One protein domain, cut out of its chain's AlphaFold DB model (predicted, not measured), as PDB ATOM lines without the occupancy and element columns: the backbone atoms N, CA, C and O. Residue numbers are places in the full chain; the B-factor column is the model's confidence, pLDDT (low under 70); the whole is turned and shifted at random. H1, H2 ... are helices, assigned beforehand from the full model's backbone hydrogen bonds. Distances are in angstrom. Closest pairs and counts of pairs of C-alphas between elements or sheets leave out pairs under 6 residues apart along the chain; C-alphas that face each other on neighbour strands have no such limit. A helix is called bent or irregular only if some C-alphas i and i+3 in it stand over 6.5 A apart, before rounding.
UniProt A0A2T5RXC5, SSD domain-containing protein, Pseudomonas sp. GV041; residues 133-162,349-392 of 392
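This is residues 133 to 162 and 349 to 392 of the 392 residues of the protein "SSD domain-containing protein" of Pseudomonas sp. GV041 (UniProt A0A2T5RXC5). Look for a flat, loose zigzag of three helices: H1 and H3 make a V that is closed near their last residues, and H2 folds back along the first part of H3 as the other half of a helical hairpin. H3 is the middle stroke, while residues 133 to 143, of which 134 to 143 belong to H1, stick out free at the open end of the V. You have 74 printed residues with three named helices, in the order H1, H2, H3, and no named strand; the class is all helix. The whole is loose, with a radius of gyration of the C-alphas of 15.4 A and spans of 42 by 32 by 14 A.

Find C-alpha 134 at (106.570, 154.353, 110.846); from there H1, residues 134 to 155, runs 30.4 A. After the cut, H2 takes residues 349 to 358. Next comes H3, residues 361 to 385, 35.7 A long, ending at C-alpha 385 at (135.388, 169.900, 96.738). Look near residue 368 for its kink of 27 degrees; H3 is neither bent nor irregular, but only just: C-alphas 367 and 370 are 6.5 A apart.

H1 touches H3, which meets it with residues 373 to 383 alone; the closest C-alphas, of Ser 155 and Ala 380, are 4.5 A apart. The two run the same way at a steep tilt of 44 degrees. On H3, residues 361 to 368 alone touch H2, and the closest C-alphas are those of Cys 354 and Thr 364, 5.4 A apart. This hairpin runs opposite ways at a shallow tilt of 33 degrees, only just short of steep. H1 and H2 are apart. In H1 and H2 every O i to N i+4 pair is within hydrogen-bond range; in H3, 19 of 21 are.

The C-alphas of Lys 135 and Ala 392, the two farthest apart, are 46.1 A from each other. Residues 163 to 348 are not printed, and C-alphas 162 and 349 stand 30.0 A apart across this cut. The link from H2 to H3 is tight. The mean pLDDT of the printed part is 89.7; look for values under 70 at residues 391 to 392.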
ATOM      1  N   THR A 133     104.806 156.996 107.187       90.19
ATOM      2  CA  THR A 133     104.536 155.742 107.907       90.19
ATOM      3  C   THR A 133     105.754 155.279 108.701       90.19
ATOM      4  O   THR A 133     106.889 155.383 108.237       90.19
ATOM      5  N   ALA A 134     105.520 154.690 109.881       88.44
ATOM      6  CA  ALA A 134     106.570 154.353 110.846       88.44
ATOM      7  C   ALA A 134     107.765 153.598 110.238       88.44
ATOM      8  O   ALA A 134     108.900 153.971 110.499       88.44
ATOM      9  N   LYS A 135     107.531 152.590 109.386       90.12
ATOM     10  CA  LYS A 135     108.602 151.747 108.814       90.12
ATOM     11  C   LYS A 135     109.542 152.511 107.874       90.12
ATOM     12  O   LYS A 135     110.756 152.319 107.914       90.12
ATOM     13  N   TRP A 136     108.989 153.366 107.017       91.50
ATOM     14  CA  TRP A 136     109.778 154.161 106.071       91.50
ATOM     15  C   TRP A 136     110.384 155.385 106.753       91.50
ATOM     16  O   TRP A 136     111.539 155.705 106.490       91.50
ATOM     17  N   ALA A 137     109.649 156.004 107.683       89.56
ATOM     18  CA  ALA A 137     110.156 157.085 108.520       89.56
ATOM     19  C   ALA A 137     111.392 156.634 109.312       89.56
ATOM     20  O   ALA A 137     112.414 157.313 109.285       89.56
ATOM     21  N   THR A 138     111.351 155.455 109.951       91.31
ATOM     22  CA  THR A 138     112.518 154.913 110.665       91.31
ATOM     23  C   THR A 138     113.699 154.668 109.735       91.31
ATOM     24  O   THR A 138     114.826 154.994 110.095       91.31
ATOM     25  N   GLY A 139     113.455 154.144 108.527       93.69
ATOM     26  CA  GLY A 139     114.507 153.948 107.529       93.69
ATOM     27  C   GLY A 139     115.147 155.269 107.096       93.69
ATOM     28  O   GLY A 139     116.367 155.388 107.089       93.69
ATOM     29  N   ALA A 140     114.332 156.286 106.808       92.06
ATOM     30  CA  ALA A 140     114.812 157.608 106.417       92.06
ATOM     31  C   ALA A 140     115.596 158.304 107.535       92.06
ATOM     32  O   ALA A 140     116.648 158.877 107.269       92.06
ATOM     33  N   VAL A 141     115.130 158.210 108.785       92.75
ATOM     34  CA  VAL A 141     115.849 158.753 109.947       92.75
ATOM     35  C   VAL A 141     117.182 158.035 110.146       92.75
ATOM     36  O   VAL A 141     118.189 158.700 110.359       92.75
ATOM     37  N   LEU A 142     117.229 156.704 110.023       95.06
ATOM     38  CA  LEU A 142     118.486 155.956 110.111       95.06
ATOM     39  C   LEU A 142     119.476 156.379 109.024       95.06
ATOM     40  O   LEU A 142     120.633 156.646 109.329       95.06
ATOM     41  N   VAL A 143     119.022 156.498 107.774       94.94
ATOM     42  CA  VAL A 143     119.865 156.978 106.669       94.94
ATOM     43  C   VAL A 143     120.339 158.410 106.928       94.94
ATOM     44  O   VAL A 143     121.518 158.693 106.747       94.94
ATOM     45  N   ALA A 144     119.467 159.298 107.408       94.50
ATOM     46  CA  ALA A 144     119.830 160.669 107.759       94.50
ATOM     47  C   ALA A 144     120.877 160.726 108.882       94.50
ATOM     48  O   ALA A 144     121.824 161.499 108.788       94.50
ATOM     49  N   VAL A 145     120.755 159.879 109.908       95.19
ATOM     50  CA  VAL A 145     121.743 159.770 110.992       95.19
ATOM     51  C   VAL A 145     123.070 159.229 110.467       95.19
ATOM     52  O   VAL A 145     124.113 159.791 110.783       95.19
ATOM     53  N   LEU A 146     123.055 158.189 109.629       96.19
ATOM     54  CA  LEU A 146     124.270 157.641 109.021       96.19
ATOM     55  C   LEU A 146     124.973 158.672 108.131       96.19
ATOM     56  O   LEU A 146     126.186 158.838 108.235       96.19
ATOM     57  N   MET A 147     124.218 159.403 107.306       95.81
ATOM     58  CA  MET A 147     124.753 160.511 106.513       95.81
ATOM     59  C   MET A 147     125.269 161.644 107.398       95.81
ATOM     60  O   MET A 147     126.306 162.213 107.088       95.81
ATOM     61  N   GLY A 148     124.594 161.952 108.505       95.25
ATOM     62  CA  GLY A 148     125.041 162.961 109.462       95.25
ATOM     63  C   GLY A 148     126.355 162.583 110.139       95.25
ATOM     64  O   GLY A 148     127.256 163.407 110.209       95.25
ATOM     65  N   ILE A 149     126.503 161.327 110.570       95.44
ATOM     66  CA  ILE A 149     127.751 160.818 111.155       95.44
ATOM     67  C   ILE A 149     128.864 160.815 110.104       95.44
ATOM     68  O   ILE A 149     129.946 161.332 110.364       95.44
ATOM     69  N   GLY A 150     128.602 160.275 108.910       95.50
ATOM     70  CA  GLY A 150     129.580 160.248 107.820       95.50
ATOM     71  C   GLY A 150     130.010 161.653 107.394       95.50
ATOM     72  O   GLY A 150     131.201 161.924 107.281       95.50
ATOM     73  N   GLY A 151     129.048 162.563 107.235       94.06
ATOM     74  CA  GLY A 151     129.291 163.970 106.935       94.06
ATOM     75  C   GLY A 151     130.096 164.665 108.027       94.06
ATOM     76  O   GLY A 151     131.057 165.352 107.712       94.06
ATOM     77  N   TYR A 152     129.779 164.423 109.301       94.12
ATOM     78  CA  TYR A 152     130.514 165.002 110.426       94.12
ATOM     79  C   TYR A 152     131.968 164.527 110.469       94.12
ATOM     80  O   TYR A 152     132.879 165.329 110.636       94.12
ATOM     81  N   VAL A 153     132.217 163.232 110.251       94.94
ATOM     82  CA  VAL A 153     133.588 162.698 110.186       94.94
ATOM     83  C   VAL A 153     134.385 163.351 109.052       94.94
ATOM     84  O   VAL A 153     135.560 163.664 109.230       94.94
ATOM     85  N   VAL A 154     133.756 163.591 107.898       93.25
ATOM     86  CA  VAL A 154     134.397 164.304 106.785       93.25
ATOM     87  C   VAL A 154     134.610 165.781 107.132       93.25
ATOM     88  O   VAL A 154     135.696 166.298 106.874       93.25
ATOM     89  N   SER A 155     133.634 166.443 107.763       89.56
ATOM     90  CA  SER A 155     133.704 167.869 108.105       89.56
ATOM     91  C   SER A 155     134.771 168.200 109.149       89.56
ATOM     92  O   SER A 155     135.274 169.318 109.162       89.56
ATOM     93  N   LEU A 156     135.229 167.227 109.948       88.75
ATOM     94  CA  LEU A 156     136.400 167.400 110.822       88.75
ATOM     95  C   LEU A 156     137.690 167.754 110.058       88.75
ATOM     96  O   LEU A 156     138.620 168.292 110.654       88.75
ATOM     97  N   ASN A 157     137.752 167.477 108.753       89.25
ATOM     98  CA  ASN A 157     138.882 167.849 107.898       89.25
ATOM     99  C   ASN A 157     138.719 169.226 107.239       89.25
ATOM    100  O   ASN A 157     139.554 169.603 106.415       89.25
ATOM    101  N   LEU A 158     137.666 169.977 107.574       87.06
ATOM    102  CA  LEU A 158     137.442 171.321 107.055       87.06
ATOM    103  C   LEU A 158     138.599 172.239 107.451       87.06
ATOM    104  O   LEU A 158     138.935 172.389 108.628       87.06
ATOM    105  N   LYS A 159     139.219 172.855 106.446       87.88
ATOM    106  CA  LYS A 159     140.310 173.809 106.630       87.88
ATOM    107  C   LYS A 159     139.778 175.236 106.539       87.88
ATOM    108  O   LYS A 159     138.817 175.515 105.823       87.88
ATOM    109  N   ILE A 160     140.417 176.126 107.288       87.44
ATOM    110  CA  ILE A 160     140.100 177.555 107.334       87.44
ATOM    111  C   ILE A 160     141.262 178.299 106.693       87.44
ATOM    112  O   ILE A 160     142.404 178.071 107.089       87.44
ATOM    113  N   GLY A 161     140.952 179.153 105.723       87.06
ATOM    114  CA  GLY A 161     141.916 179.765 104.816       87.06
ATOM    115  C   GLY A 161     142.030 179.031 103.486       87.06
ATOM    116  O   GLY A 161     141.201 178.181 103.150       87.06
ATOM    117  N   ASP A 162     143.069 179.372 102.731       86.31
ATOM    118  CA  ASP A 162     143.273 178.848 101.388       86.31
ATOM    119  C   ASP A 162     143.884 177.445 101.361       86.31
ATOM    120  O   ASP A 162     144.742 177.069 102.166       86.31
ATOM    121  N   ALA A 349     119.725 181.609 118.541       85.81
ATOM    122  CA  ALA A 349     118.660 182.506 118.119       85.81
ATOM    123  C   ALA A 349     117.533 181.739 117.421       85.81
ATOM    124  O   ALA A 349     116.387 181.804 117.867       85.81
ATOM    125  N   VAL A 350     117.841 180.939 116.394       84.12
ATOM    126  CA  VAL A 350     116.839 180.137 115.672       84.12
ATOM    127  C   VAL A 350     116.088 179.211 116.633       84.12
ATOM    128  O   VAL A 350     114.860 179.152 116.599       84.12
ATOM    129  N   THR A 351     116.794 178.555 117.558       88.62
ATOM    130  CA  THR A 351     116.177 177.701 118.586       88.62
ATOM    131  C   THR A 351     115.197 178.485 119.455       88.62
ATOM    132  O   THR A 351     114.071 178.028 119.672       88.62
ATOM    133  N   LEU A 352     115.594 179.670 119.926       87.94
ATOM    134  CA  LEU A 352     114.755 180.539 120.746       87.94
ATOM    135  C   LEU A 352     113.502 180.995 119.983       87.94
ATOM    136  O   LEU A 352     112.395 180.885 120.511       87.94
ATOM    137  N   PHE A 353     113.640 181.432 118.728       82.56
ATOM    138  CA  PHE A 353     112.504 181.851 117.897       82.56
ATOM    139  C   PHE A 353     111.553 180.702 117.581       82.56
ATOM    140  O   PHE A 353     110.334 180.864 117.701       82.56
ATOM    141  N   CYS A 354     112.080 179.525 117.239       83.50
ATOM    142  CA  CYS A 354     111.265 178.331 117.045       83.50
ATOM    143  C   CYS A 354     110.524 177.950 118.332       83.50
ATOM    144  O   CYS A 354     109.334 177.637 118.281       83.50
ATOM    145  N   LEU A 355     111.184 178.028 119.494       88.50
ATOM    146  CA  LEU A 355     110.561 177.716 120.779       88.50
ATOM    147  C   LEU A 355     109.456 178.716 121.142       88.50
ATOM    148  O   LEU A 355     108.394 178.295 121.593       88.50
ATOM    149  N   ILE A 356     109.660 180.013 120.909       86.44
ATOM    150  CA  ILE A 356     108.639 181.050 121.138       86.44
ATOM    151  C   ILE A 356     107.448 180.859 120.190       86.44
ATOM    152  O   ILE A 356     106.297 180.951 120.620       86.44
ATOM    153  N   THR A 357     107.718 180.555 118.919       81.31
ATOM    154  CA  THR A 357     106.696 180.424 117.871       81.31
ATOM    155  C   THR A 357     105.851 179.168 118.054       81.31
ATOM    156  O   THR A 357     104.624 179.239 118.057       81.31
ATOM    157  N   PHE A 358     106.489 178.009 118.238       83.94
ATOM    158  CA  PHE A 358     105.787 176.731 118.359       83.94
ATOM    159  C   PHE A 358     105.365 176.400 119.790       83.94
ATOM    160  O   PHE A 358     104.539 175.508 119.983       83.94
ATOM    161  N   ARG A 359     105.944 177.071 120.798       88.00
ATOM    162  CA  ARG A 359     105.744 176.795 122.236       88.00
ATOM    163  C   ARG A 359     105.925 175.311 122.586       88.00
ATOM    164  O   ARG A 359     105.314 174.804 123.521       88.00
ATOM    165  N   SER A 360     106.746 174.602 121.810       91.56
ATOM    166  CA  SER A 360     106.922 173.153 121.891       91.56
ATOM    167  C   SER A 360     108.343 172.766 121.507       91.56
ATOM    168  O   SER A 360     108.752 172.931 120.359       91.56
ATOM    169  N   TRP A 361     109.077 172.179 122.455       93.56
ATOM    170  CA  TRP A 361     110.449 171.718 122.225       93.56
ATOM    171  C   TRP A 361     110.527 170.618 121.155       93.56
ATOM    172  O   TRP A 361     111.500 170.550 120.409       93.56
ATOM    173  N   ARG A 362     109.481 169.787 121.028       94.31
ATOM    174  CA  ARG A 362     109.414 168.729 120.007       94.31
ATOM    175  C   ARG A 362     109.331 169.318 118.601       94.31
ATOM    176  O   ARG A 362     110.037 168.858 117.714       94.31
ATOM    177  N   ALA A 363     108.499 170.344 118.412       88.62
ATOM    178  CA  ALA A 363     108.376 171.026 117.124       88.62
ATOM    179  C   ALA A 363     109.683 171.744 116.753       88.62
ATOM    180  O   ALA A 363     110.132 171.657 115.613       88.62
ATOM    181  N   THR A 364     110.333 172.370 117.739       90.56
ATOM    182  CA  THR A 364     111.644 173.001 117.563       90.56
ATOM    183  C   THR A 364     112.712 172.002 117.116       90.56
ATOM    184  O   THR A 364     113.427 172.277 116.159       90.56
ATOM    185  N   LEU A 365     112.798 170.817 117.734       92.00
ATOM    186  CA  LEU A 365     113.759 169.791 117.311       92.00
ATOM    187  C   LEU A 365     113.502 169.282 115.891       92.00
ATOM    188  O   LEU A 365     114.448 169.118 115.127       92.00
ATOM    189  N   VAL A 366     112.238 169.059 115.525       91.06
ATOM    190  CA  VAL A 366     111.875 168.616 114.168       91.06
ATOM    191  C   VAL A 366     112.282 169.651 113.113       91.06
ATOM    192  O   VAL A 366     112.664 169.265 112.012       91.06
ATOM    193  N   ALA A 367     112.254 170.944 113.446       87.50
ATOM    194  CA  ALA A 367     112.722 172.010 112.561       87.50
ATOM    195  C   ALA A 367     114.257 172.150 112.535       87.50
ATOM    196  O   ALA A 367     114.835 172.362 111.470       87.50
ATOM    197  N   LEU A 368     114.926 172.019 113.686       90.50
ATOM    198  CA  LEU A 368     116.373 172.236 113.806       90.50
ATOM    199  C   LEU A 368     117.216 171.078 113.277       90.50
ATOM    200  O   LEU A 368     118.236 171.322 112.643       90.50
ATOM    201  N   LEU A 369     116.827 169.826 113.537       92.50
ATOM    202  CA  LEU A 369     117.653 168.664 113.190       92.50
ATOM    203  C   LEU A 369     117.989 168.588 111.687       92.50
ATOM    204  O   LEU A 369     119.159 168.374 111.368       92.50
ATOM    205  N   PRO A 370     117.039 168.814 110.755       92.12
ATOM    206  CA  PRO A 370     117.363 168.892 109.335       92.12
ATOM    207  C   PRO A 370     118.317 170.044 109.006       92.12
ATOM    208  O   PRO A 370     119.201 169.858 108.179       92.12
ATOM    209  N   LEU A 371     118.182 171.200 109.671       91.25
ATOM    210  CA  LEU A 371     119.062 172.354 109.464       91.25
ATOM    211  C   LEU A 371     120.512 172.011 109.838       91.25
ATOM    212  O   LEU A 371     121.423 172.206 109.034       91.25
ATOM    213  N   VAL A 372     120.707 171.410 111.018       91.81
ATOM    214  CA  VAL A 372     122.026 170.951 111.478       91.81
ATOM    215  C   VAL A 372     122.609 169.926 110.509       91.81
ATOM    216  O   VAL A 372     123.763 170.048 110.105       91.81
ATOM    217  N   LEU A 373     121.803 168.947 110.090       94.56
ATOM    218  CA  LEU A 373     122.231 167.937 109.126       94.56
ATOM    219  C   LEU A 373     122.679 168.577 107.806       94.56
ATOM    220  O   LEU A 373     123.730 168.215 107.288       94.56
ATOM    221  N   THR A 374     121.924 169.545 107.278       94.31
ATOM    222  CA  THR A 374     122.320 170.251 106.053       94.31
ATOM    223  C   THR A 374     123.609 171.047 106.229       94.31
ATOM    224  O   THR A 374     124.449 170.995 105.340       94.31
ATOM    225  N   SER A 375     123.821 171.705 107.375       91.25
ATOM    226  CA  SER A 375     125.082 172.399 107.675       91.25
ATOM    227  C   SER A 375     126.272 171.440 107.644       91.25
ATOM    228  O   SER A 375     127.243 171.700 106.941       91.25
ATOM    229  N   ILE A 376     126.164 170.301 108.336       93.25
ATOM    230  CA  ILE A 376     127.225 169.285 108.389       93.25
ATOM    231  C   ILE A 376     127.518 168.724 106.991       93.25
ATOM    232  O   ILE A 376     128.675 168.575 106.604       93.25
ATOM    233  N   LEU A 377     126.479 168.419 106.211       94.75
ATOM    234  CA  LEU A 377     126.651 167.905 104.852       94.75
ATOM    235  C   LEU A 377     127.237 168.955 103.898       94.75
ATOM    236  O   LEU A 377     128.003 168.590 103.008       94.75
ATOM    237  N   CYS A 378     126.933 170.241 104.089       93.62
ATOM    238  CA  CYS A 378     127.572 171.330 103.350       93.62
ATOM    239  C   CYS A 378     129.064 171.435 103.682       93.62
ATOM    240  O   CYS A 378     129.871 171.525 102.763       93.62
ATOM    241  N   GLU A 379     129.452 171.361 104.957       92.50
ATOM    242  CA  GLU A 379     130.869 171.337 105.349       92.50
ATOM    243  C   GLU A 379     131.591 170.108 104.775       92.50
ATOM    244  O   GLU A 379     132.700 170.217 104.254       92.50
ATOM    245  N   ALA A 380     130.947 168.939 104.798       93.56
ATOM    246  CA  ALA A 380     131.488 167.727 104.187       93.56
ATOM    247  C   ALA A 380     131.673 167.878 102.668       93.56
ATOM    248  O   ALA A 380     132.682 167.439 102.111       93.56
ATOM    249  N   LEU A 381     130.718 168.523 101.992       94.38
ATOM    250  CA  LEU A 381     130.811 168.835 100.571       94.38
ATOM    251  C   LEU A 381     131.954 169.819 100.289       94.38
ATOM    252  O   LEU A 381     132.688 169.618  99.325       94.38
ATOM    253  N   MET A 382     132.139 170.837 101.134       92.75
ATOM    254  CA  MET A 382     133.264 171.770 101.026       92.75
ATOM    255  C   MET A 382     134.600 171.029 101.097       92.75
ATOM    256  O   MET A 382     135.448 171.237 100.236       92.75
ATOM    257  N   VAL A 383     134.759 170.095 102.039       91.50
ATOM    258  CA  VAL A 383     135.953 169.239 102.123       91.50
ATOM    259  C   VAL A 383     136.136 168.404 100.854       91.50
ATOM    260  O   VAL A 383     137.227 168.383 100.290       91.50
ATOM    261  N   ALA A 384     135.077 167.748 100.369       90.50
ATOM    262  CA  ALA A 384     135.141 166.916  99.166       90.50
ATOM    263  C   ALA A 384     135.493 167.714  97.897       90.50
ATOM    264  O   ALA A 384     136.114 167.177  96.983       90.50
ATOM    265  N   MET A 385     135.099 168.988  97.844       89.50
ATOM    266  CA  MET A 385     135.388 169.900  96.738       89.50
ATOM    267  C   MET A 385     136.679 170.708  96.925       89.50
ATOM    268  O   MET A 385     137.029 171.469  96.029       89.50
ATOM    269  N   GLY A 386     137.378 170.568  98.056       86.50
ATOM    270  CA  GLY A 386     138.579 171.354  98.342       86.50
ATOM    271  C   GLY A 386     138.299 172.847  98.542       86.50
ATOM    272  O   GLY A 386     139.093 173.682  98.125       86.50
ATOM    273  N   ILE A 387     137.171 173.195  99.167       87.75
ATOM    274  CA  ILE A 387     136.777 174.577  99.464       87.75
ATOM    275  C   ILE A 387     137.076 174.881 100.936       87.75
ATOM    276  O   ILE A 387     136.507 174.260 101.836       87.75
ATOM    277  N   GLY A 388     137.959 175.848 101.180       86.38
ATOM    278  CA  GLY A 388     138.285 176.334 102.520       86.38
ATOM    279  C   GLY A 388     137.276 177.364 103.026       86.38
ATOM    280  O   GLY A 388     136.633 178.069 102.246       86.38
ATOM    281  N   VAL A 389     137.127 177.468 104.347       86.50
ATOM    282  CA  VAL A 389     136.340 178.545 104.964       86.50
ATOM    283  C   VAL A 389     137.207 179.793 105.046       86.50
ATOM    284  O   VAL A 389     138.182 179.811 105.793       86.50
ATOM    285  N   LYS A 390     136.842 180.847 104.320       80.44
ATOM    286  CA  LYS A 390     137.510 182.147 104.400       80.44
ATOM    287  C   LYS A 390     136.523 183.299 104.271       80.44
ATOM    288  O   LYS A 390     135.399 183.121 103.799       80.44
ATOM    289  N   VAL A 391     136.953 184.474 104.712       67.19
ATOM    290  CA  VAL A 391     136.253 185.739 104.471       67.19
ATOM    291  C   VAL A 391     136.963 186.405 103.297       67.19
ATOM    292  O   VAL A 391     138.188 186.368 103.246       67.19
ATOM    293  N   ALA A 392     136.178 186.891 102.333       48.84
ATOM    294  CA  ALA A 392     136.670 187.481 101.088       48.84
ATOM    295  C   ALA A 392     137.596 188.681 101.307       48.84
ATOM    296  O   ALA A 392     137.358 189.425 102.289       48.84
TER     297      ALA A 392